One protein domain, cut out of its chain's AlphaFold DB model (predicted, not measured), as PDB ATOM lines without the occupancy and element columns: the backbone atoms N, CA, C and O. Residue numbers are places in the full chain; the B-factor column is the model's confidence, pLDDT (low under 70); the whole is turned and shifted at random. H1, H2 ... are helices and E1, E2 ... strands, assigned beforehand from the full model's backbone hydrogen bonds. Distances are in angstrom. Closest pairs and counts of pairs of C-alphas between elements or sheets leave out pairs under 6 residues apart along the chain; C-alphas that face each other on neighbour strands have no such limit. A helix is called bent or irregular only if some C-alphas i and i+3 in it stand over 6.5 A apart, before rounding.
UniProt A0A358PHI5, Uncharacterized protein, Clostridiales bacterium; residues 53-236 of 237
ATOM      1  N   SER A  53     236.937 188.004 229.674       74.19
ATOM      2  CA  SER A  53     236.864 186.550 229.546       74.19
ATOM      3  C   SER A  53     235.907 186.066 228.453       74.19
ATOM      4  O   SER A  53     234.832 186.626 228.236       74.19
ATOM      5  N   ILE A  54     236.271 184.959 227.801       77.75
ATOM      6  CA  ILE A  54     235.378 184.169 226.942       77.75
ATOM      7  C   ILE A  54     234.671 183.152 227.813       77.75
ATOM      8  O   ILE A  54     235.333 182.368 228.485       77.75
ATOM      9  N   GLU A  55     233.348 183.139 227.769       81.25
ATOM     10  CA  GLU A  55     232.531 182.209 228.538       81.25
ATOM     11  C   GLU A  55     231.793 181.264 227.593       81.25
ATOM     12  O   GLU A  55     231.184 181.700 226.614       81.25
ATOM     13  N   PHE A  56     231.808 179.974 227.914       80.06
ATOM     14  CA  PHE A  56     231.005 178.956 227.252       80.06
ATOM     15  C   PHE A  56     230.114 178.276 228.287       80.06
ATOM     16  O   PHE A  56     230.567 177.813 229.337       80.06
ATOM     17  N   ARG A  57     228.817 178.201 227.988       76.88
ATOM     18  CA  ARG A  57     227.819 177.564 228.857       76.88
ATOM     19  C   ARG A  57     227.784 176.052 228.698       76.88
ATOM     20  O   ARG A  57     227.151 175.374 229.501       76.88
ATOM     21  N   SER A  58     228.398 175.530 227.641       74.25
ATOM     22  CA  SER A  58     228.502 174.099 227.406       74.25
ATOM     23  C   SER A  58     229.642 173.762 226.446       74.25
ATOM     24  O   SER A  58     230.174 174.631 225.744       74.25
ATOM     25  N   VAL A  59     229.986 172.474 226.387       73.62
ATOM     26  CA  VAL A  59     230.954 171.944 225.419       73.62
ATOM     27  C   VAL A  59     230.468 172.181 223.991       73.62
ATOM     28  O   VAL A  59     231.270 172.527 223.138       73.62
ATOM     29  N   GLU A  60     229.167 172.077 223.730       75.69
ATOM     30  CA  GLU A  60     228.577 172.300 222.406       75.69
ATOM     31  C   GLU A  60     228.711 173.757 221.954       75.69
ATOM     32  O   GLU A  60     228.955 174.020 220.778       75.69
ATOM     33  N   GLU A  61     228.587 174.719 222.874       76.38
ATOM     34  CA  GLU A  61     228.817 176.131 222.555       76.38
ATOM     35  C   GLU A  61     230.282 176.381 222.183       76.38
ATOM     36  O   GLU A  61     230.566 177.048 221.186       76.38
ATOM     37  N   MET A  62     231.208 175.788 222.938       76.75
ATOM     38  CA  MET A  62     232.636 175.835 222.637       76.75
ATOM     39  C   MET A  62     232.964 175.128 221.307       76.75
ATOM     40  O   MET A  62     233.741 175.628 220.497       76.75
ATOM     41  N   GLN A  63     232.337 173.985 221.034       70.75
ATOM     42  CA  GLN A  63     232.476 173.259 219.770       70.75
ATOM     43  C   GLN A  63     231.961 174.086 218.594       70.75
ATOM     44  O   GLN A  63     232.643 174.200 217.577       70.75
ATOM     45  N   ALA A  64     230.780 174.696 218.727       71.38
ATOM     46  CA  ALA A  64     230.223 175.593 217.724       71.38
ATOM     47  C   ALA A  64     231.144 176.794 217.495       71.38
ATOM     48  O   ALA A  64     231.310 177.222 216.352       71.38
ATOM     49  N   PHE A  65     231.783 177.292 218.559       74.38
ATOM     50  CA  PHE A  65     232.829 178.294 218.456       74.38
ATOM     51  C   PHE A  65     233.978 177.785 217.584       74.38
ATOM     52  O   PHE A  65     234.138 178.306 216.485       74.38
ATOM     53  N   PHE A  66     234.670 176.701 217.943       70.81
ATOM     54  CA  PHE A  66     235.788 176.183 217.140       70.81
ATOM     55  C   PHE A  66     235.412 175.830 215.692       70.81
ATOM     56  O   PHE A  66     236.158 176.141 214.763       70.81
ATOM     57  N   ALA A  67     234.243 175.227 215.471       68.88
ATOM     58  CA  ALA A  67     233.777 174.827 214.145       68.88
ATOM     59  C   ALA A  67     233.429 176.023 213.244       68.88
ATOM     60  O   ALA A  67     233.641 175.967 212.028       68.88
ATOM     61  N   SER A  68     232.905 177.106 213.827       63.34
ATOM     62  CA  SER A  68     232.586 178.332 213.090       63.34
ATOM     63  C   SER A  68     233.831 179.049 212.564       63.34
ATOM     64  O   SER A  68     233.758 179.724 211.539       63.34
ATOM     65  N   VAL A  69     234.995 178.834 213.187       58.41
ATOM     66  CA  VAL A  69     236.260 179.474 212.805       58.41
ATOM     67  C   VAL A  69     236.968 178.746 211.654       58.41
ATOM     68  O   VAL A  69     238.172 178.880 211.485       58.41
ATOM     69  N   LYS A  70     236.274 177.995 210.785       60.22
ATOM     70  CA  LYS A  70     236.882 177.585 209.503       60.22
ATOM     71  C   LYS A  70     237.199 178.854 208.689       60.22
ATOM     72  O   LYS A  70     236.320 179.461 208.086       60.22
ATOM     73  N   LEU A  71     238.472 179.250 208.764       57.38
ATOM     74  CA  LEU A  71     239.075 180.573 208.561       57.38
ATOM     75  C   LEU A  71     238.916 181.187 207.152       57.38
ATOM     76  O   LEU A  71     239.903 181.448 206.457       57.38
ATOM     77  N   ASP A  72     237.693 181.505 206.748       61.38
ATOM     78  CA  ASP A  72     237.410 182.502 205.709       61.38
ATOM     79  C   ASP A  72     237.475 183.905 206.336       61.38
ATOM     80  O   ASP A  72     236.843 184.166 207.358       61.38
ATOM     81  N   GLU A  73     238.275 184.800 205.755       60.16
ATOM     82  CA  GLU A  73     238.559 186.136 206.300       60.16
ATOM     83  C   GLU A  73     237.290 186.986 206.464       60.16
ATOM     84  O   GLU A  73     237.117 187.637 207.491       60.16
ATOM     85  N   SER A  74     236.345 186.864 205.526       65.06
ATOM     86  CA  SER A  74     235.056 187.563 205.582       65.06
ATOM     87  C   SER A  74     234.141 187.060 206.706       65.06
ATOM     88  O   SER A  74     233.404 187.834 207.312       65.06
ATOM     89  N   LYS A  75     234.210 185.764 207.038       66.25
ATOM     90  CA  LYS A  75     233.377 185.147 208.082       66.25
ATOM     91  C   LYS A  75     233.916 185.413 209.478       66.25
ATOM     92  O   LYS A  75     233.142 185.485 210.425       66.25
ATOM     93  N   VAL A  76     235.231 185.581 209.606       63.41
ATOM     94  CA  VAL A  76     235.895 185.850 210.886       63.41
ATOM     95  C   VAL A  76     235.516 187.224 211.438       63.41
ATOM     96  O   VAL A  76     235.240 187.338 212.630       63.41
ATOM     97  N   GLU A  77     235.447 188.257 210.596       68.94
ATOM     98  CA  GLU A  77     235.062 189.599 211.051       68.94
ATOM     99  C   GLU A  77     233.616 189.646 211.554       68.94
ATOM    100  O   GLU A  77     233.379 190.141 212.660       68.94
ATOM    101  N   SER A  78     232.678 189.064 210.793       70.81
ATOM    102  CA  SER A  78     231.276 188.933 211.209       70.81
ATOM    103  C   SER A  78     231.141 188.099 212.482       70.81
ATOM    104  O   SER A  78     230.407 188.477 213.388       70.81
ATOM    105  N   TYR A  79     231.908 187.015 212.605       67.25
ATOM    106  CA  TYR A  79     231.891 186.158 213.785       67.25
ATOM    107  C   TYR A  79     232.347 186.879 215.066       67.25
ATOM    108  O   TYR A  79     231.687 186.798 216.106       67.25
ATOM    109  N   ILE A  80     233.456 187.623 214.985       69.19
ATOM    110  CA  ILE A  80     233.995 188.426 216.094       69.19
ATOM    111  C   ILE A  80     232.985 189.497 216.543       69.19
ATOM    112  O   ILE A  80     232.899 189.805 217.738       69.19
ATOM    113  N   GLU A  81     232.240 190.074 215.598       71.50
ATOM    114  CA  GLU A  81     231.238 191.111 215.849       71.50
ATOM    115  C   GLU A  81     229.935 190.546 216.437       71.50
ATOM    116  O   GLU A  81     229.509 191.000 217.500       71.50
ATOM    117  N   GLU A  82     229.346 189.516 215.819       70.38
ATOM    118  CA  GLU A  82     228.077 188.898 216.241       70.38
ATOM    119  C   GLU A  82     228.132 188.323 217.660       70.38
ATOM    120  O   GLU A  82     227.165 188.415 218.417       70.38
ATOM    121  N   ARG A  83     229.268 187.725 218.034       66.94
ATOM    122  CA  ARG A  83     229.456 187.101 219.353       66.94
ATOM    123  C   ARG A  83     230.019 188.051 220.402       66.94
ATOM    124  O   ARG A  83     230.190 187.652 221.547       66.94
ATOM    125  N   GLY A  84     230.324 189.294 220.029       66.38
ATOM    126  CA  GLY A  84     230.915 190.261 220.947       66.38
ATOM    127  C   GLY A  84     232.316 189.875 221.435       66.38
ATOM    128  O   GLY A  84     232.776 190.435 222.420       66.38
ATOM    129  N   ILE A  85     233.039 188.983 220.751       66.38
ATOM    130  CA  ILE A  85     234.404 188.572 221.142       66.38
ATOM    131  C   ILE A  85     235.364 189.772 221.124       66.38
ATOM    132  O   ILE A  85     236.245 189.887 221.977       66.38
ATOM    133  N   ARG A  86     235.147 190.714 220.190       59.59
ATOM    134  CA  ARG A  86     235.895 191.984 220.107       59.59
ATOM    135  C   ARG A  86     235.818 192.777 221.408       59.59
ATOM    136  O   ARG A  86     236.764 193.467 221.776       59.59
ATOM    137  N   ARG A  87     234.667 192.677 222.075       58.19
ATOM    138  CA  ARG A  87     234.475 193.185 223.419       58.19
ATOM    139  C   ARG A  87     235.282 192.266 224.342       58.19
ATOM    140  O   ARG A  87     236.247 192.736 224.921       58.19
ATOM    141  N   CYS A  88     234.973 190.981 224.433       55.47
ATOM    142  CA  CYS A  88     235.427 190.195 225.574       55.47
ATOM    143  C   CYS A  88     236.951 189.934 225.695       55.47
ATOM    144  O   CYS A  88     237.445 189.628 226.772       55.47
ATOM    145  N   CYS A  89     237.740 190.018 224.620       64.81
ATOM    146  CA  CYS A  89     239.143 189.556 224.676       64.81
ATOM    147  C   CYS A  89     240.155 190.403 223.916       64.81
ATOM    148  O   CYS A  89     241.279 189.958 223.689       64.81
ATOM    149  N   GLY A  90     239.766 191.592 223.454       65.88
ATOM    150  CA  GLY A  90     240.657 192.431 222.650       65.88
ATOM    151  C   GLY A  90     241.107 191.785 221.331       65.88
ATOM    152  O   GLY A  90     242.063 192.266 220.729       65.88
ATOM    153  N   VAL A  91     240.427 190.724 220.871       73.12
ATOM    154  CA  VAL A  91     240.673 190.066 219.580       73.12
ATOM    155  C   VAL A  91     240.082 190.933 218.473       73.12
ATOM    156  O   VAL A  91     238.867 191.101 218.376       73.12
ATOM    157  N   ARG A  92     240.946 191.506 217.640       72.62
ATOM    158  CA  ARG A  92     240.610 192.516 216.625       72.62
ATOM    159  C   ARG A  92     240.659 191.975 215.206       72.62
ATOM    160  O   ARG A  92     240.071 192.587 214.321       72.62
ATOM    161  N   ASN A  93     241.386 190.884 214.978       72.38
ATOM    162  CA  ASN A  93     241.644 190.358 213.642       72.38
ATOM    163  C   ASN A  93     241.772 188.827 213.630       72.38
ATOM    164  O   ASN A  93     241.818 188.162 214.665       72.38
ATOM    165  N   LYS A  94     241.846 188.273 212.417       73.50
ATOM    166  CA  LYS A  94     241.953 186.836 212.158       73.50
ATOM    167  C   LYS A  94     243.193 186.182 212.763       73.50
ATOM    168  O   LYS A  94     243.102 185.042 213.214       73.50
ATOM    169  N   ALA A  95     244.334 186.868 212.760       79.25
ATOM    170  CA  ALA A  95     245.571 186.326 213.315       79.25
ATOM    171  C   ALA A  95     245.465 186.183 214.840       79.25
ATOM    172  O   ALA A  95     245.774 185.123 215.367       79.25
ATOM    173  N   GLU A  96     244.932 187.198 215.522       78.88
ATOM    174  CA  GLU A  96     244.676 187.167 216.969       78.88
ATOM    175  C   GLU A  96     243.640 186.101 217.348       78.88
ATOM    176  O   GLU A  96     243.799 185.419 218.356       78.88
ATOM    177  N   LEU A  97     242.603 185.905 216.523       77.50
ATOM    178  CA  LEU A  97     241.663 184.803 216.726       77.50
ATOM    179  C   LEU A  97     242.348 183.444 216.530       77.50
ATOM    180  O   LEU A  97     242.117 182.535 217.315       77.50
ATOM    181  N   SER A  98     243.198 183.300 215.512       77.75
ATOM    182  CA  SER A  98     243.905 182.041 215.237       77.75
ATOM    183  C   SER A  98     244.882 181.678 216.360       77.75
ATOM    184  O   SER A  98     244.898 180.529 216.787       77.75
ATOM    185  N   ASP A  99     245.629 182.658 216.874       81.12
ATOM    186  CA  ASP A  99     246.508 182.496 218.040       81.12
ATOM    187  C   ASP A  99     245.715 182.040 219.271       81.12
ATOM    188  O   ASP A  99     246.067 181.057 219.918       81.12
ATOM    189  N   LEU A 100     244.578 182.686 219.544       80.38
ATOM    190  CA  LEU A 100     243.678 182.294 220.624       80.38
ATOM    191  C   LEU A 100     243.203 180.834 220.489       80.38
ATOM    192  O   LEU A 100     243.180 180.106 221.481       80.38
ATOM    193  N   LEU A 101     242.836 180.390 219.282       78.50
ATOM    194  CA  LEU A 101     242.421 179.001 219.058       78.50
ATOM    195  C   LEU A 101     243.568 178.006 219.242       78.50
ATOM    196  O   LEU A 101     243.356 176.932 219.801       78.50
ATOM    197  N   GLU A 102     244.773 178.346 218.785       81.00
ATOM    198  CA  GLU A 102     245.954 177.501 218.970       81.00
ATOM    199  C   GLU A 102     246.305 177.358 220.455       81.00
ATOM    200  O   GLU A 102     246.633 176.264 220.920       81.00
ATOM    201  N   ARG A 103     246.189 178.448 221.220       82.12
ATOM    202  CA  ARG A 103     246.373 178.439 222.674       82.12
ATOM    203  C   ARG A 103     245.366 177.519 223.349       82.12
ATOM    204  O   ARG A 103     245.773 176.665 224.130       82.12
ATOM    205  N   PHE A 104     244.086 177.620 222.987       81.06
ATOM    206  CA  PHE A 104     243.054 176.723 223.506       81.06
ATOM    207  C   PHE A 104     243.335 175.247 223.242       81.06
ATOM    208  O   PHE A 104     243.140 174.422 224.132       81.06
ATOM    209  N   ASP A 105     243.813 174.913 222.045       82.38
ATOM    210  CA  ASP A 105     244.056 173.522 221.671       82.38
ATOM    211  C   ASP A 105     245.133 172.837 222.529       82.38
ATOM    212  O   ASP A 105     245.083 171.633 222.789       82.38
ATOM    213  N   ARG A 106     246.103 173.620 223.008       83.31
ATOM    214  CA  ARG A 106     247.207 173.133 223.841       83.31
ATOM    215  C   ARG A 106     246.802 172.883 225.291       83.31
ATOM    216  O   ARG A 106     247.533 172.191 225.993       83.31
ATOM    217  N   ILE A 107     245.691 173.454 225.749       86.50
ATOM    218  CA  ILE A 107     245.271 173.350 227.146       86.50
ATOM    219  C   ILE A 107     244.785 171.920 227.430       86.50
ATOM    220  O   ILE A 107     243.921 171.422 226.701       86.50
ATOM    221  N   PRO A 108     245.291 171.253 228.489       87.38
ATOM    222  CA  PRO A 108     244.830 169.927 228.870       87.38
ATOM    223  C   PRO A 108     243.376 170.000 229.331       87.38
ATOM    224  O   PRO A 108     243.054 170.556 230.383       87.38
ATOM    225  N   PHE A 109     242.490 169.431 228.526       88.88
ATOM    226  CA  PHE A 109     241.062 169.432 228.771       88.88
ATOM    227  C   PHE A 109     240.679 168.254 229.675       88.88
ATOM    228  O   PHE A 109     240.824 167.105 229.245       88.88
ATOM    229  N   PRO A 110     240.170 168.493 230.900       90.50
ATOM    230  CA  PRO A 110     239.663 167.417 231.740       90.50
ATOM    231  C   PRO A 110     238.405 166.829 231.100       90.50
ATOM    232  O   PRO A 110     237.523 167.574 230.683       90.50
ATOM    233  N   THR A 111     238.284 165.508 231.053       88.31
ATOM    234  CA  THR A 111     237.089 164.800 230.580       88.31
ATOM    235  C   THR A 111     236.685 163.706 231.552       88.31
ATOM    236  O   THR A 111     237.510 163.135 232.263       88.31
ATOM    237  N   HIS A 112     235.385 163.416 231.594       89.50
ATOM    238  CA  HIS A 112     234.846 162.357 232.433       89.50
ATOM    239  C   HIS A 112     233.680 161.647 231.725       89.50
ATOM    240  O   HIS A 112     232.865 162.315 231.081       89.50
ATOM    241  N   PRO A 113     233.520 160.316 231.879       87.25
ATOM    242  CA  PRO A 113     232.417 159.579 231.254       87.25
ATOM    243  C   PRO A 113     231.042 160.044 231.745       87.25
ATOM    244  O   PRO A 113     230.073 160.090 230.993       87.25
ATOM    245  N   LYS A 114     230.962 160.391 233.033       90.75
ATOM    246  CA  LYS A 114     229.710 160.741 233.719       90.75
ATOM    247  C   LYS A 114     229.446 162.243 233.819       90.75
ATOM    248  O   LYS A 114     228.291 162.654 233.806       90.75
ATOM    249  N   TYR A 115     230.489 163.055 233.981       89.75
ATOM    250  CA  TYR A 115     230.338 164.472 234.307       89.75
ATOM    251  C   TYR A 115     230.688 165.301 233.079       89.75
ATOM    252  O   TYR A 115     231.684 165.036 232.410       89.75
ATOM    253  N   LYS A 116     229.860 166.300 232.784       86.62
ATOM    254  CA  LYS A 116     230.093 167.250 231.696       86.62
ATOM    255  C   LYS A 116     230.399 168.630 232.286       86.62
ATOM    256  O   LYS A 116     229.863 168.937 233.356       86.62
ATOM    257  N   PRO A 117     231.230 169.449 231.617       87.75
ATOM    258  CA  PRO A 117     231.425 170.837 232.011       87.75
ATOM    259  C   PRO A 117     230.081 171.560 232.074       87.75
ATOM    260  O   PRO A 117     229.304 171.534 231.121       87.75
ATOM    261  N   HIS A 118     229.808 172.189 233.207       86.19
ATOM    262  CA  HIS A 118     228.651 173.053 233.400       86.19
ATOM    263  C   HIS A 118     228.920 174.479 232.927       86.19
ATOM    264  O   HIS A 118     228.010 175.171 232.484       86.19
ATOM    265  N   TYR A 119     230.164 174.922 233.073       84.62
ATOM    266  CA  TYR A 119     230.599 176.260 232.716       84.62
ATOM    267  C   TYR A 119     232.092 176.245 232.423       84.62
ATOM    268  O   TYR A 119     232.834 175.465 233.027       84.62
ATOM    269  N   MET A 120     232.511 177.079 231.481       87.50
ATOM    270  CA  MET A 120     233.895 177.180 231.052       87.50
ATOM    271  C   MET A 120     234.220 178.646 230.796       87.50
ATOM    272  O   MET A 120     233.498 179.305 230.049       87.50
ATOM    273  N   ASP A 121     235.298 179.150 231.383       85.88
ATOM    274  CA  ASP A 121     235.798 180.496 231.129       85.88
ATOM    275  C   ASP A 121     237.266 180.494 230.741       85.88
ATOM    276  O   ASP A 121     238.080 179.717 231.237       85.88
ATOM    277  N   TYR A 122     237.608 181.421 229.859       83.50
ATOM    278  CA  TYR A 122     238.978 181.735 229.533       83.50
ATOM    279  C   TYR A 122     239.241 183.208 229.731       83.50
ATOM    280  O   TYR A 122     238.561 184.031 229.130       83.50
ATOM    281  N   TYR A 123     240.256 183.525 230.520       81.38
ATOM    282  CA  TYR A 123     240.718 184.876 230.782       81.38
ATOM    283  C   TYR A 123     242.114 185.044 230.166       81.38
ATOM    284  O   TYR A 123     243.120 184.773 230.838       81.38
ATOM    285  N   PRO A 124     242.218 185.479 228.894       74.94
ATOM    286  CA  PRO A 124     243.488 185.521 228.172       74.94
ATOM    287  C   PRO A 124     244.539 186.392 228.862       74.94
ATOM    288  O   PRO A 124     245.719 186.051 228.851       74.94
ATOM    289  N   THR A 125     244.113 187.497 229.483       73.25
ATOM    290  CA  THR A 125     244.992 188.454 230.176       73.25
ATOM    291  C   THR A 125     245.749 187.819 231.341       73.25
ATOM    292  O   THR A 125     246.889 188.195 231.603       73.25
ATOM    293  N   PHE A 126     245.142 186.846 232.026       72.81
ATOM    294  CA  PHE A 126     245.768 186.116 233.131       72.81
ATOM    295  C   PHE A 126     246.239 184.715 232.723       72.81
ATOM    296  O   PHE A 126     246.701 183.971 233.585       72.81
ATOM    297  N   GLY A 127     246.099 184.344 231.444       79.38
ATOM    298  CA  GLY A 127     246.376 182.990 230.967       79.38
ATOM    299  C   GLY A 127     245.583 181.937 231.740       79.38
ATOM    300  O   GLY A 127     246.119 180.886 232.061       79.38
ATOM    301  N   ARG A 128     244.337 182.225 232.131       85.88
ATOM    302  CA  ARG A 128     243.560 181.338 233.008       85.88
ATOM    303  C   ARG A 128     242.434 180.680 232.232       85.88
ATOM    304  O   ARG A 128     241.559 181.381 231.735       85.88
ATOM    305  N   PHE A 129     242.421 179.356 232.182       89.50
ATOM    306  CA  PHE A 129     241.299 178.580 231.666       89.50
ATOM    307  C   PHE A 129     240.668 177.771 232.784       89.50
ATOM    308  O   PHE A 129     241.355 176.999 233.441       89.50
ATOM    309  N   SER A 130     239.373 177.935 233.000       91.00
ATOM    310  CA  SER A 130     238.667 177.325 234.115       91.00
ATOM    311  C   SER A 130     237.471 176.528 233.605       91.00
ATOM    312  O   SER A 130     236.706 176.990 232.762       91.00
ATOM    313  N   LEU A 131     237.309 175.307 234.116       92.69
ATOM    314  CA  LEU A 131     236.124 174.482 233.891       92.69
ATOM    315  C   LEU A 131     235.447 174.164 235.213       92.69
ATOM    316  O   LEU A 131     236.103 173.784 236.184       92.69
ATOM    317  N   VAL A 132     234.122 174.241 235.218       93.19
ATOM    318  CA  VAL A 132     233.288 173.891 236.362       93.19
ATOM    319  C   VAL A 132     232.532 172.611 236.061       93.19
ATOM    320  O   VAL A 132     231.810 172.524 235.069       93.19
ATOM    321  N   TYR A 133     232.643 171.637 236.952       93.44
ATOM    322  CA  TYR A 133     231.902 170.385 236.914       93.44
ATOM    323  C   TYR A 133     230.936 170.306 238.084       93.44
ATOM    324  O   TYR A 133     231.299 170.623 239.212       93.44
ATOM    325  N   LEU A 134     229.715 169.843 237.827       92.19
ATOM    326  CA  LEU A 134     228.757 169.516 238.880       92.19
ATOM    327  C   LEU A 134     228.798 168.007 239.131       92.19
ATOM    328  O   LEU A 134     228.553 167.212 238.223       92.19
ATOM    329  N   PHE A 135     229.118 167.624 240.363       91.31
ATOM    330  CA  PHE A 135     229.168 166.238 240.819       91.31
ATOM    331  C   PHE A 135     227.893 165.882 241.587       91.31
ATOM    332  O   PHE A 135     227.145 166.760 242.015       91.31
ATOM    333  N   ASP A 136     227.676 164.592 241.852       88.56
ATOM    334  CA  ASP A 136     226.504 164.129 242.615       88.56
ATOM    335  C   ASP A 136     226.385 164.790 243.998       88.56
ATOM    336  O   ASP A 136     225.279 165.024 244.485       88.56
ATOM    337  N   LYS A 137     227.526 165.065 244.640       85.12
ATOM    338  CA  LYS A 137     227.606 165.616 246.001       85.12
ATOM    339  C   LYS A 137     228.344 166.951 246.089       85.12
ATOM    340  O   LYS A 137     228.755 167.337 247.172       85.12
ATOM    341  N   GLY A 138     228.533 167.663 244.985       89.00
ATOM    342  CA  GLY A 138     229.380 168.846 245.025       89.00
ATOM    343  C   GLY A 138     229.686 169.410 243.660       89.00
ATOM    344  O   GLY A 138     228.931 169.227 242.706       89.00
ATOM    345  N   HIS A 139     230.801 170.114 243.574       92.00
ATOM    346  CA  HIS A 139     231.290 170.650 242.315       92.00
ATOM    347  C   HIS A 139     232.808 170.796 242.342       92.00
ATOM    348  O   HIS A 139     233.418 170.865 243.411       92.00
ATOM    349  N   GLY A 140     233.397 170.797 241.153       93.25
ATOM    350  CA  GLY A 140     234.833 170.880 240.945       93.25
ATOM    351  C   GLY A 140     235.186 172.017 240.004       93.25
ATOM    352  O   GLY A 140     234.552 172.157 238.960       93.25
ATOM    353  N   TYR A 141     236.202 172.791 240.357       93.19
ATOM    354  CA  TYR A 141     236.833 173.770 239.481       93.19
ATOM    355  C   TYR A 141     238.180 173.217 239.038       93.19
ATOM    356  O   TYR A 141     238.978 172.820 239.881       93.19
ATOM    357  N   PHE A 142     238.424 173.206 237.735       94.62
ATOM    358  CA  PHE A 142     239.710 172.869 237.139       94.62
ATOM    359  C   PHE A 142     240.246 174.130 236.483       94.62
ATOM    360  O   PHE A 142     239.730 174.536 235.445       94.62
ATOM    361  N   THR A 143     241.241 174.752 237.099       92.19
ATOM    362  CA  THR A 143     241.842 176.002 236.638       92.19
ATOM    363  C   THR A 143     243.245 175.730 236.123       92.19
ATOM    364  O   THR A 143     244.151 175.409 236.889       92.19
ATOM    365  N   ILE A 144     243.426 175.867 234.817       91.56
ATOM    366  CA  ILE A 144     244.694 175.706 234.118       91.56
ATOM    367  C   ILE A 144     245.327 177.076 233.888       91.56
ATOM    368  O   ILE A 144     244.677 177.998 233.389       91.56
ATOM    369  N   PHE A 145     246.607 177.191 234.237       87.19
ATOM    370  CA  PHE A 145     247.398 178.398 234.037       87.19
ATOM    371  C   PHE A 145     248.325 178.233 232.833       87.19
ATOM    372  O   PHE A 145     249.316 177.506 232.863       87.19
ATOM    373  N   GLU A 146     247.996 178.930 231.760       82.88
ATOM    374  CA  GLU A 146     248.805 179.041 230.562       82.88
ATOM    375  C   GLU A 146     250.058 179.893 230.816       82.88
ATOM    376  O   GLU A 146     250.021 180.914 231.504       82.88
ATOM    377  N   GLY A 147     251.191 179.472 230.250       77.25
ATOM    378  CA  GLY A 147     252.472 180.170 230.392       77.25
ATOM    379  C   GLY A 147     253.170 179.930 231.734       77.25
ATOM    380  O   GLY A 147     254.325 180.323 231.890       77.25
ATOM    381  N   LEU A 148     252.515 179.243 232.676       76.38
ATOM    382  CA  LEU A 148     253.135 178.748 233.899       76.38
ATOM    383  C   LEU A 148     253.515 177.275 233.738       76.38
ATOM    384  O   LEU A 148     252.670 176.411 233.512       76.38
ATOM    385  N   SER A 149     254.813 177.008 233.875       72.00
ATOM    386  CA  SER A 149     255.363 175.654 233.919       72.00
ATOM    387  C   SER A 149     254.976 174.971 235.229       72.00
ATOM    388  O   SER A 149     255.078 175.567 236.301       72.00
ATOM    389  N   ALA A 150     254.586 173.701 235.157       71.38
ATOM    390  CA  ALA A 150     254.381 172.863 236.338       71.38
ATOM    391  C   ALA A 150     255.643 172.132 236.809       71.38
ATOM    392  O   ALA A 150     255.560 171.086 237.460       71.38
ATOM    393  N   ASP A 151     256.834 172.643 236.494       74.75
ATOM    394  CA  ASP A 151     258.034 172.106 237.119       74.75
ATOM    395  C   ASP A 151     257.925 172.168 238.653       74.75
ATOM    396  O   ASP A 151     257.228 173.000 239.245       74.75
ATOM    397  N   SER A 152     258.587 171.213 239.311       65.81
ATOM    398  CA  SER A 152     258.498 171.071 240.764       65.81
ATOM    399  C   SER A 152     258.917 172.343 241.488       65.81
ATOM    400  O   SER A 152     258.385 172.619 242.554       65.81
ATOM    401  N   GLU A 153     259.843 173.119 240.926       68.62
ATOM    402  CA  GLU A 153     260.296 174.359 241.535       68.62
ATOM    403  C   GLU A 153     259.219 175.444 241.472       68.62
ATOM    404  O   GLU A 153     258.956 176.071 242.487       68.62
ATOM    405  N   THR A 154     258.534 175.623 240.345       68.75
ATOM    406  CA  THR A 154     257.439 176.585 240.157       68.75
ATOM    407  C   THR A 154     256.214 176.203 240.977       68.75
ATOM    408  O   THR A 154     255.639 177.063 241.645       68.75
ATOM    409  N   LEU A 155     255.859 174.914 241.013       68.94
ATOM    410  CA  LEU A 155     254.836 174.395 241.922       68.94
ATOM    411  C   LEU A 155     255.189 174.756 243.369       68.94
ATOM    412  O   LEU A 155     254.427 175.464 244.027       68.94
ATOM    413  N   LEU A 156     256.370 174.342 243.843       65.88
ATOM    414  CA  LEU A 156     256.806 174.542 245.226       65.88
ATOM    415  C   LEU A 156     257.038 176.025 245.576       65.88
ATOM    416  O   LEU A 156     256.726 176.430 246.692       65.88
ATOM    417  N   ASN A 157     257.546 176.851 244.657       60.91
ATOM    418  CA  ASN A 157     257.948 178.240 244.912       60.91
ATOM    419  C   ASN A 157     256.883 179.291 244.572       60.91
ATOM    420  O   ASN A 157     256.888 180.346 245.199       60.91
ATOM    421  N   GLY A 158     256.005 179.046 243.596       55.44
ATOM    422  CA  GLY A 158     255.124 180.071 243.022       55.44
ATOM    423  C   GLY A 158     253.770 180.239 243.719       55.44
ATOM    424  O   GLY A 158     253.230 181.344 243.732       55.44
ATOM    425  N   LYS A 159     253.217 179.164 244.301       58.59
ATOM    426  CA  LYS A 159     251.879 179.150 244.943       58.59
ATOM    427  C   LYS A 159     251.774 178.213 246.156       58.59
ATOM    428  O   LYS A 159     250.959 178.449 247.042       58.59
ATOM    429  N   ILE A 160     252.607 177.171 246.221       53.22
ATOM    430  CA  ILE A 160     252.597 176.188 247.315       53.22
ATOM    431  C   ILE A 160     253.373 176.680 248.550       53.22
ATOM    432  O   ILE A 160     253.006 176.357 249.672       53.22
ATOM    433  N   LYS A 161     254.394 177.534 248.404       48.28
ATOM    434  CA  LYS A 161     255.081 178.135 249.567       48.28
ATOM    435  C   LYS A 161     254.179 179.013 250.450       48.28
ATOM    436  O   LYS A 161     254.554 179.275 251.587       48.28
ATOM    437  N   SER A 162     253.015 179.452 249.958       50.25
ATOM    438  CA  SER A 162     251.980 180.118 250.766       50.25
ATOM    439  C   SER A 162     250.869 179.181 251.259       50.25
ATOM    440  O   SER A 162     250.058 179.611 252.070       50.25
ATOM    441  N   LYS A 163     250.793 177.940 250.757       57.31
ATOM    442  CA  LYS A 163     249.728 176.963 251.039       57.31
ATOM    443  C   LYS A 163     250.368 175.594 251.279       57.31
ATOM    444  O   LYS A 163     250.690 174.882 250.329       57.31
ATOM    445  N   ASP A 164     250.613 175.263 252.545       64.50
ATOM    446  CA  ASP A 164     251.398 174.100 252.977       64.50
ATOM    447  C   ASP A 164     251.013 172.808 252.228       64.50
ATOM    448  O   ASP A 164     249.861 172.361 252.289       64.50
ATOM    449  N   VAL A 165     251.971 172.163 251.538       69.75
ATOM    450  CA  VAL A 165     251.754 170.806 251.001       69.75
ATOM    451  C   VAL A 165     251.480 169.878 252.168       69.75
ATOM    452  O   VAL A 165     252.339 169.672 253.022       69.75
ATOM    453  N   THR A 166     250.313 169.245 252.162       68.19
ATOM    454  CA  THR A 166     249.965 168.262 253.193       68.19
ATOM    455  C   THR A 166     250.259 166.839 252.749       68.19
ATOM    456  O   THR A 166     250.543 165.983 253.582       68.19
ATOM    457  N   GLN A 167     250.172 166.559 251.445       77.00
ATOM    458  CA  GLN A 167     250.337 165.210 250.916       77.00
ATOM    459  C   GLN A 167     250.673 165.216 249.425       77.00
ATOM    460  O   GLN A 167     250.099 165.985 248.657       77.00
ATOM    461  N   ILE A 168     251.549 164.296 249.021       82.94
ATOM    462  CA  ILE A 168     251.784 163.929 247.620       82.94
ATOM    463  C   ILE A 168     250.959 162.677 247.324       82.94
ATOM    464  O   ILE A 168     251.017 161.709 248.089       82.94
ATOM    465  N   ILE A 169     250.195 162.691 246.235       83.06
ATOM    466  CA  ILE A 169     249.334 161.576 245.842       83.06
ATOM    467  C   ILE A 169     249.970 160.838 244.659       83.06
ATOM    468  O   ILE A 169     250.205 161.459 243.621       83.06
ATOM    469  N   PRO A 170     250.220 159.520 244.769       81.44
ATOM    470  CA  PRO A 170     250.548 158.691 243.614       81.44
ATOM    471  C   PRO A 170     249.391 158.691 242.614       81.44
ATOM    472  O   PRO A 170     248.240 158.464 242.992       81.44
ATOM    473  N   THR A 171     249.685 158.932 241.343       77.81
ATOM    474  CA  THR A 171     248.678 158.993 240.282       77.81
ATOM    475  C   THR A 171     248.706 157.709 239.457       77.81
ATOM    476  O   THR A 171     249.764 157.129 239.215       77.81
ATOM    477  N   GLY A 172     247.527 157.241 239.041       72.19
ATOM    478  CA  GLY A 172     247.390 156.164 238.052       72.19
ATOM    479  C   GLY A 172     247.313 156.668 236.607       72.19
ATOM    480  O   GLY A 172     247.270 155.860 235.686       72.19
ATOM    481  N   SER A 173     247.272 157.989 236.415       74.69
ATOM    482  CA  SER A 173     247.204 158.645 235.108       74.69
ATOM    483  C   SER A 173     248.609 158.887 234.564       74.69
ATOM    484  O   SER A 173     249.477 159.386 235.276       74.69
ATOM    485  N   ASP A 174     248.819 158.589 233.283       75.00
ATOM    486  CA  ASP A 174     250.040 158.926 232.545       75.00
ATOM    487  C   ASP A 174     250.157 160.435 232.250       75.00
ATOM    488  O   ASP A 174     251.248 160.927 231.950       75.00
ATOM    489  N   LYS A 175     249.049 161.181 232.368       75.50
ATOM    490  CA  LYS A 175     248.970 162.628 232.124       75.50
ATOM    491  C   LYS A 175     249.217 163.469 233.369       75.50
ATOM    492  O   LYS A 175     249.823 164.535 233.261       75.50
ATOM    493  N   ILE A 176     248.785 162.998 234.542       85.12
ATOM    494  CA  ILE A 176     249.040 163.679 235.818       85.12
ATOM    495  C   ILE A 176     250.407 163.240 236.343       85.12
ATOM    496  O   ILE A 176     250.539 162.194 236.979       85.12
ATOM    497  N   ARG A 177     251.437 164.054 236.112       82.38
ATOM    498  CA  ARG A 177     252.809 163.739 236.536       82.38
ATOM    499  C   ARG A 177     252.993 163.866 238.040       82.38
ATOM    500  O   ARG A 177     253.771 163.122 238.633       82.38
ATOM    501  N   ARG A 178     252.327 164.849 238.652       85.31
ATOM    502  CA  ARG A 178     252.393 165.123 240.092       85.31
ATOM    503  C   ARG A 178     251.060 165.675 240.568       85.31
ATOM    504  O   ARG A 178     250.469 166.495 239.873       85.31
ATOM    505  N   LEU A 179     250.628 165.255 241.753       86.56
ATOM    506  CA  LEU A 179     249.399 165.718 242.392       86.56
ATOM    507  C   LEU A 179     249.655 165.969 243.880       86.56
ATOM    508  O   LEU A 179     250.118 165.082 244.602       86.56
ATOM    509  N   TYR A 180     249.345 167.178 244.331       86.81
ATOM    510  CA  TYR A 180     249.583 167.645 245.691       86.81
ATOM    511  C   TYR A 180     248.268 168.077 246.321       86.81
ATOM    512  O   TYR A 180     247.564 168.884 245.726       86.81
ATOM    513  N   ILE A 181     247.968 167.607 247.533       85.00
ATOM    514  CA  ILE A 181     246.938 168.236 248.371       85.00
ATOM    515  C   ILE A 181     247.600 169.361 249.148       85.00
ATOM    516  O   ILE A 181     248.569 169.123 249.880       85.00
ATOM    517  N   VAL A 182     247.036 170.558 249.055       80.50
ATOM    518  CA  VAL A 182     247.487 171.716 249.828       80.50
ATOM    519  C   VAL A 182     246.484 172.065 250.916       80.50
ATOM    520  O   VAL A 182     245.286 171.836 250.765       80.50
ATOM    521  N   ASN A 183     246.988 172.588 252.031       73.44
ATOM    522  CA  ASN A 183     246.140 173.228 253.020       73.44
ATOM    523  C   ASN A 183     245.884 174.658 252.556       73.44
ATOM    524  O   ASN A 183     246.800 175.481 252.526       73.44
ATOM    525  N   ASP A 184     244.655 174.925 252.149       71.25
ATOM    526  CA  ASP A 184     244.255 176.221 251.639       71.25
ATOM    527  C   ASP A 184     243.338 176.890 252.659       71.25
ATOM    528  O   ASP A 184     242.192 176.493 252.836       71.25
ATOM    529  N   THR A 185     243.863 177.882 253.375       66.19
ATOM    530  CA  THR A 185     243.108 178.609 254.404       66.19
ATOM    531  C   THR A 185     242.175 179.669 253.822       66.19
ATOM    532  O   THR A 185     241.393 180.256 254.564       66.19
ATOM    533  N   ASP A 186     242.267 179.934 252.514       68.19
ATOM    534  CA  ASP A 186     241.484 180.965 251.828       68.19
ATOM    535  C   ASP A 186     240.191 180.407 251.205       68.19
ATOM    536  O   ASP A 186     239.402 181.159 250.627       68.19
ATOM    537  N   VAL A 187     239.960 179.095 251.308       69.31
ATOM    538  CA  VAL A 187     238.760 178.410 250.805       69.31
ATOM    539  C   VAL A 187     237.905 177.890 251.961       69.31
ATOM    540  O   VAL A 187     238.354 177.798 253.098       69.31
ATOM    541  N   SER A 188     236.634 177.589 251.686       72.25
ATOM    542  CA  SER A 188     235.711 177.066 252.702       72.25
ATOM    543  C   SER A 188     236.209 175.749 253.306       72.25
ATOM    544  O   SER A 188     236.744 174.929 252.565       72.25
ATOM    545  N   ASP A 189     235.888 175.486 254.577       72.00
ATOM    546  CA  ASP A 189     236.210 174.225 255.278       72.00
ATOM    547  C   ASP A 189     235.730 172.957 254.541       72.00
ATOM    548  O   ASP A 189     236.290 171.876 254.712       72.00
ATOM    549  N   ASP A 190     234.708 173.089 253.690       83.00
ATOM    550  CA  ASP A 190     234.157 172.002 252.874       83.00
ATOM    551  C   ASP A 190     234.898 171.790 251.540       83.00
ATOM    552  O   ASP A 190     234.426 171.034 250.686       83.00
ATOM    553  N   ALA A 191     236.015 172.482 251.310       86.38
ATOM    554  CA  ALA A 191     236.767 172.411 250.067       86.38
ATOM    555  C   ALA A 191     238.118 171.708 250.230       86.38
ATOM    556  O   ALA A 191     238.789 171.796 251.255       86.38
ATOM    557  N   VAL A 192     238.528 171.015 249.171       88.62
ATOM    558  CA  VAL A 192     239.838 170.374 249.060       88.62
ATOM    559  C   VAL A 192     240.513 170.905 247.805       88.62
ATOM    560  O   VAL A 192     239.975 170.765 246.704       88.62
ATOM    561  N   THR A 193     241.686 171.508 247.986       89.88
ATOM    562  CA  THR A 193     242.481 172.087 246.901       89.88
ATOM    563  C   THR A 193     243.643 171.171 246.540       89.88
ATOM    564  O   THR A 193     244.391 170.693 247.404       89.88
ATOM    565  N   PHE A 194     243.829 170.975 245.240       89.94
ATOM    566  CA  PHE A 194     244.945 170.259 244.656       89.94
ATOM    567  C   PHE A 194     245.737 171.164 243.723       89.94
ATOM    568  O   PHE A 194     245.163 171.957 242.981       89.94
ATOM    569  N   TRP A 195     247.052 170.970 243.702       90.06
ATOM    570  CA  TRP A 195     247.911 171.454 242.626       90.06
ATOM    571  C   TRP A 195     248.469 170.271 241.851       90.06
ATOM    572  O   TRP A 195     248.892 169.277 242.449       90.06
ATOM    573  N   ALA A 196     248.476 170.376 240.526       88.38
ATOM    574  CA  ALA A 196     248.907 169.307 239.645       88.38
ATOM    575  C   ALA A 196     249.814 169.799 238.509       88.38
ATOM    576  O   ALA A 196     249.686 170.926 238.030       88.38
ATOM    577  N   ASP A 197     250.715 168.907 238.091       88.56
ATOM    578  CA  ASP A 197     251.424 168.962 236.807       88.56
ATOM    579  C   ASP A 197     250.690 168.039 235.836       88.56
ATOM    580  O   ASP A 197     250.739 166.812 235.992       88.56
ATOM    581  N   ILE A 198     249.981 168.635 234.877       88.56
ATOM    582  CA  ILE A 198     249.201 167.915 233.868       88.56
ATOM    583  C   ILE A 198     249.705 168.341 232.497       88.56
ATOM    584  O   ILE A 198     249.528 169.483 232.087       88.56
ATOM    585  N   ASP A 199     250.377 167.421 231.810       84.31
ATOM    586  CA  ASP A 199     251.029 167.665 230.515       84.31
ATOM    587  C   ASP A 199     251.948 168.910 230.487       84.31
ATOM    588  O   ASP A 199     252.074 169.601 229.479       84.31
ATOM    589  N   GLY A 200     252.615 169.214 231.610       83.31
ATOM    590  CA  GLY A 200     253.494 170.379 231.751       83.31
ATOM    591  C   GLY A 200     252.790 171.682 232.141       83.31
ATOM    592  O   GLY A 200     253.476 172.679 232.376       83.31
ATOM    593  N   PHE A 201     251.461 171.676 232.262       87.12
ATOM    594  CA  PHE A 201     250.679 172.818 232.727       87.12
ATOM    595  C   PHE A 201     250.450 172.770 234.226       87.12
ATOM    596  O   PHE A 201     250.189 171.710 234.807       87.12
ATOM    597  N   LEU A 202     250.507 173.951 234.840       89.31
ATOM    598  CA  LEU A 202     250.119 174.137 236.227       89.31
ATOM    599  C   LEU A 202     248.592 174.159 236.319       89.31
ATOM    600  O   LEU A 202     247.945 175.015 235.709       89.31
ATOM    601  N   VAL A 203     248.027 173.238 237.098       91.00
ATOM    602  CA  VAL A 203     246.576 173.120 237.275       91.00
ATOM    603  C   VAL A 203     246.211 173.168 238.753       91.00
ATOM    604  O   VAL A 203     246.725 172.386 239.551       91.00
ATOM    605  N   GLU A 204     245.310 174.078 239.110       90.50
ATOM    606  CA  GLU A 204     244.612 174.087 240.395       90.50
ATOM    607  C   GLU A 204     243.295 173.332 240.243       90.50
ATOM    608  O   GLU A 204     242.528 173.587 239.313       90.50
ATOM    609  N   ILE A 205     243.023 172.409 241.160       92.56
ATOM    610  CA  ILE A 205     241.757 171.686 241.198       92.56
ATOM    611  C   ILE A 205     241.128 171.906 242.564       92.56
ATOM    612  O   ILE A 205     241.712 171.543 243.579       92.56
ATOM    613  N   LEU A 206     239.940 172.496 242.597       91.75
ATOM    614  CA  LEU A 206     239.188 172.736 243.825       91.75
ATOM    615  C   LEU A 206     237.928 171.884 243.803       91.75
ATOM    616  O   LEU A 206     237.078 172.081 242.938       91.75
ATOM    617  N   THR A 207     237.769 170.975 244.757       92.38
ATOM    618  CA  THR A 207     236.524 170.210 244.938       92.38
ATOM    619  C   THR A 207     235.807 170.686 246.191       92.38
ATOM    620  O   THR A 207     236.451 170.814 247.228       92.38
ATOM    621  N   VAL A 208     234.497 170.916 246.124       89.94
ATOM    622  CA  VAL A 208     233.700 171.464 247.237       89.94
ATOM    623  C   VAL A 208     232.583 170.499 247.624       89.94
ATOM    624  O   VAL A 208     231.904 169.960 246.748       89.94
ATOM    625  N   TYR A 209     232.358 170.342 248.932       83.50
ATOM    626  CA  TYR A 209     231.402 169.421 249.569       83.50
ATOM    627  C   TYR A 209     231.742 167.932 249.409       83.50
ATOM    628  O   TYR A 209     230.903 167.059 249.640       83.50
ATOM    629  N   ASN A 210     232.990 167.634 249.053       83.69
ATOM    630  CA  ASN A 210     233.526 166.283 249.001       83.69
ATOM    631  C   ASN A 210     234.480 166.062 250.173       83.69
ATOM    632  O   ASN A 210     235.300 166.922 250.490       83.69
ATOM    633  N   SER A 211     234.414 164.885 250.796       86.44
ATOM    634  CA  SER A 211     235.474 164.469 251.717       86.44
ATOM    635  C   SER A 211     236.816 164.377 250.981       86.44
ATOM    636  O   SER A 211     236.859 164.168 249.770       86.44
ATOM    637  N   ARG A 212     237.935 164.461 251.709       85.31
ATOM    638  CA  ARG A 212     239.282 164.347 251.118       85.31
ATOM    639  C   ARG A 212     239.465 163.075 250.284       85.31
ATOM    640  O   ARG A 212     240.086 163.138 249.232       85.31
ATOM    641  N   SER A 213     238.925 161.938 250.725       86.44
ATOM    642  CA  SER A 213     238.975 160.688 249.956       86.44
ATOM    643  C   SER A 213     238.133 160.757 248.682       86.44
ATOM    644  O   SER A 213     238.641 160.421 247.619       86.44
ATOM    645  N   GLU A 214     236.893 161.256 248.762       89.50
ATOM    646  CA  GLU A 214     236.030 161.427 247.581       89.50
ATOM    647  C   GLU A 214     236.655 162.408 246.577       89.50
ATOM    648  O   GLU A 214     236.608 162.179 245.375       89.50
ATOM    649  N   ALA A 215     237.282 163.482 247.059       89.25
ATOM    650  CA  ALA A 215     237.968 164.465 246.232       89.25
ATOM    651  C   ALA A 215     239.140 163.847 245.451       89.25
ATOM    652  O   ALA A 215     239.270 164.077 244.252       89.25
ATOM    653  N   VAL A 216     239.962 163.020 246.110       88.25
ATOM    654  CA  VAL A 216     241.055 162.287 245.449       88.25
ATOM    655  C   VAL A 216     240.512 161.338 244.385       88.25
ATOM    656  O   VAL A 216     241.020 161.338 243.267       88.25
ATOM    657  N   GLU A 217     239.476 160.562 244.710       89.38
ATOM    658  CA  GLU A 217     238.844 159.635 243.765       89.38
ATOM    659  C   GLU A 217     238.283 160.364 242.542       89.38
ATOM    660  O   GLU A 217     238.503 159.922 241.417       89.38
ATOM    661  N   ILE A 218     237.610 161.501 242.753       90.06
ATOM    662  CA  ILE A 218     237.095 162.344 241.673       90.06
ATOM    663  C   ILE A 218     238.246 162.834 240.798       90.06
ATOM    664  O   ILE A 218     238.211 162.620 239.597       90.06
ATOM    665  N   VAL A 219     239.284 163.457 241.360       89.19
ATOM    666  CA  VAL A 219     240.396 163.991 240.552       89.19
ATOM    667  C   VAL A 219     241.085 162.890 239.743       89.19
ATOM    668  O   VAL A 219     241.430 163.106 238.584       89.19
ATOM    669  N   GLN A 220     241.252 161.702 240.325       88.31
ATOM    670  CA  GLN A 220     241.874 160.564 239.647       88.31
ATOM    671  C   GLN A 220     240.979 159.899 238.595       88.31
ATOM    672  O   GLN A 220     241.500 159.157 237.763       88.31
ATOM    673  N   SER A 221     239.663 160.134 238.612       90.06
ATOM    674  CA  SER A 221     238.740 159.565 237.625       90.06
ATOM    675  C   SER A 221     238.637 160.388 236.340       90.06
ATOM    676  O   SER A 221     238.033 159.922 235.371       90.06
ATOM    677  N   PHE A 222     239.191 161.603 236.322       91.44
ATOM    678  CA  PHE A 222     239.262 162.440 235.128       91.44
ATOM    679  C   PHE A 222     240.436 162.040 234.237       91.44
ATOM    680  O   PHE A 222     241.545 161.790 234.711       91.44
ATOM    681  N   ASP A 223     240.179 162.043 232.935       89.38
ATOM    682  CA  ASP A 223     241.207 161.935 231.907       89.38
ATOM    683  C   ASP A 223     241.524 163.319 231.327       89.38
ATOM    684  O   ASP A 223     240.713 164.243 231.434       89.38
ATOM    685  N   PHE A 224     242.694 163.476 230.710       87.94
ATOM    686  CA  PHE A 224     243.176 164.752 230.185       87.94
ATOM    687  C   PHE A 224     243.664 164.589 228.748       87.94
ATOM    688  O   PHE A 224     244.641 163.890 228.476       87.94
ATOM    689  N   GLY A 225     242.995 165.276 227.825       82.94
ATOM    690  CA  GLY A 225     243.319 165.256 226.399       82.94
ATOM    691  C   GLY A 225     243.461 166.658 225.826       82.94
ATOM    692  O   GLY A 225     243.082 167.640 226.466       82.94
ATOM    693  N   LYS A 226     243.985 166.765 224.603       78.25
ATOM    694  CA  LYS A 226     243.962 168.049 223.894       78.25
ATOM    695  C   LYS A 226     242.533 168.434 223.564       78.25
ATOM    696  O   LYS A 226     241.704 167.578 223.246       78.25
ATOM    697  N   MET A 227     242.255 169.730 223.574       75.50
ATOM    698  CA  MET A 227     240.901 170.207 223.329       75.50
ATOM    699  C   MET A 227     240.395 169.805 221.932       75.50
ATOM    700  O   MET A 227     239.259 169.346 221.822       75.50
ATOM    701  N   SER A 228     241.223 169.862 220.881       67.56
ATOM    702  CA  SER A 228     240.840 169.383 219.540       67.56
ATOM    703  C   SER A 228     240.541 167.887 219.483       67.56
ATOM    704  O   SER A 228     239.629 167.479 218.767       67.56
ATOM    705  N   GLU A 229     241.268 167.054 220.230       70.38
ATOM    706  CA  GLU A 229     241.040 165.604 220.279       70.38
ATOM    707  C   GLU A 229     239.686 165.292 220.932       70.38
ATOM    708  O   GLU A 229     238.902 164.484 220.423       70.38
ATOM    709  N   VAL A 230     239.359 166.004 222.012       64.75
ATOM    710  CA  VAL A 230     238.060 165.903 222.691       64.75
ATOM    711  C   VAL A 230     236.927 166.403 221.792       64.75
ATOM    712  O   VAL A 230     235.889 165.755 221.679       64.75
ATOM    713  N   VAL A 231     237.123 167.524 221.096       59.69
ATOM    714  CA  VAL A 231     236.126 168.072 220.163       59.69
ATOM    715  C   VAL A 231     235.856 167.105 219.004       59.69
ATOM    716  O   VAL A 231     234.697 166.878 218.666       59.69
ATOM    717  N   ASN A 232     236.893 166.495 218.429       56.53
ATOM    718  CA  ASN A 232     236.752 165.599 217.279       56.53
ATOM    719  C   ASN A 232     236.161 164.226 217.653       56.53
ATOM    720  O   ASN A 232     235.347 163.680 216.901       56.53
ATOM    721  N   SER A 233     236.525 163.667 218.812       54.12
ATOM    722  CA  SER A 233     236.039 162.347 219.253       54.12
ATOM    723  C   SER A 233     234.524 162.306 219.478       54.12
ATOM    724  O   SER A 233     233.890 161.318 219.125       54.12
ATOM    725  N   ILE A 234     233.920 163.400 219.949       48.47
ATOM    726  CA  ILE A 234     232.466 163.499 220.173       48.47
ATOM    727  C   ILE A 234     231.675 163.590 218.849       48.47
ATOM    728  O   ILE A 234     230.506 163.235 218.808       48.47
ATOM    729  N   THR A 235     232.299 164.027 217.749       43.09
ATOM    730  CA  THR A 235     231.648 164.131 216.419       43.09
ATOM    731  C   THR A 235     231.704 162.854 215.581       43.09
ATOM    732  O   THR A 235     231.192 162.827 214.463       43.09
ATOM    733  N   SER A 236     232.387 161.826 216.089       44.31
ATOM    734  CA  SER A 236     232.584 160.548 215.395       44.31
ATOM    735  C   SER A 236     231.496 159.516 215.723       44.31
ATOM    736  O   SER A 236     231.486 158.446 215.112       44.31
TER     737      SER A 236
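Overview. This is residues 53 to 236 of the 237 residues of an uncharacterized protein of Clostridiales bacterium (UniProt A0A358PHI5). A twisted sheet of eight antiparallel strands makes the body, with H5 on one face and H6 on the other, and the small antiparallel sheet E2 E10 only partly face to face with it. A loose group of helices, H1 to H4, lies at the E1 end and makes one end of the long axis; E6 lies at the other. The printed part has 184 residues, with seven named helices and ten named strands in the order E1 H1 H2 H3 H4 E2 E3 E4 E5 H5 E6 E7 E8 E9 H6 E10 H7, a mixed class. It is compact, with a radius of gyration of the C-alphas of 17.2 A, yet elongated, spanning 53 by 34 by 30 A.

Arrangement. Begin at the large sheet, which runs E1, residues 54 to 56, E3, 117 to 123, E4, 128 to 135, E5, 138 to 149, E9, 201 to 208, E8, 191 to 198, E7, 176 to 182, and E6, 165 to 169. E3 E4 E5 and E6 E7 E8 E9 are meanders, each strand the antiparallel neighbour of the one before. Look for N 131 and O 142, 2.9 A apart, in the hairpin E4 and E5, and N 143 and O 204, 2.8 A apart, between E5 and E9. H1, residues 59 to 68, and H6, 212 to 221, lie on one face and H5, 152 to 160, on the other: three layers, helices on both faces. The sheet curls round H5 and H6; the closest C-alphas of E9 and H6, Thr 207 and Ala 215, are 6.1 A apart. E2, residues 108 to 111, and E10, 223 to 226, with N 109 and O 225 2.8 A apart, form a sandwich with the large sheet, two sheets face to face, their best planes 43 degrees apart. H4, residues 94 to 106, touches H7, 227 to 234, with residues 104 to 106 alone, about perpendicular at 74 degrees; the closest C-alphas, Asp 105 and Met 227, are 4.9 A apart. H2, residues 73 to 82, only just touches H4, at residue 94 alone, with 3 pairs of C-alphas within 8 A, the closest Val 76 and Lys 94 at 6.3 A. H3, residues 85 to 88, only grazes the large sheet. Each O i to N i+4 pair is within hydrogen-bond range in H1, H4 and H6, against 4 of 6 in H2, 3 of 5 in H5 and 3 of 4 in H7; H3 is too short for one.

Along the chain. Find C-alpha 54 at (235.378, 184.169, 226.942), where E1 begins. E5 runs 29.1 A from C-alpha 138 at (229.380, 168.846, 245.025) and bends by 82 degrees at residue 146; E9 measures 22.4 A, E4 22.3 A, E8 20.9 A and H4 18.8 A. H5 is irregular, only just: C-alphas 156 and 159 are 6.8 A apart. H7 ends at C-alpha 234, (232.466, 163.499, 220.173).

Size, cuts and confidence. The C-alphas farthest apart, Ser 74 and Thr 166, are 53.5 A apart. The printed part has no cut and no long link. Its mean pLDDT is 77.6; 47 residues are under 70, among them 67 to 77, 152 to 166 and 230 to 236.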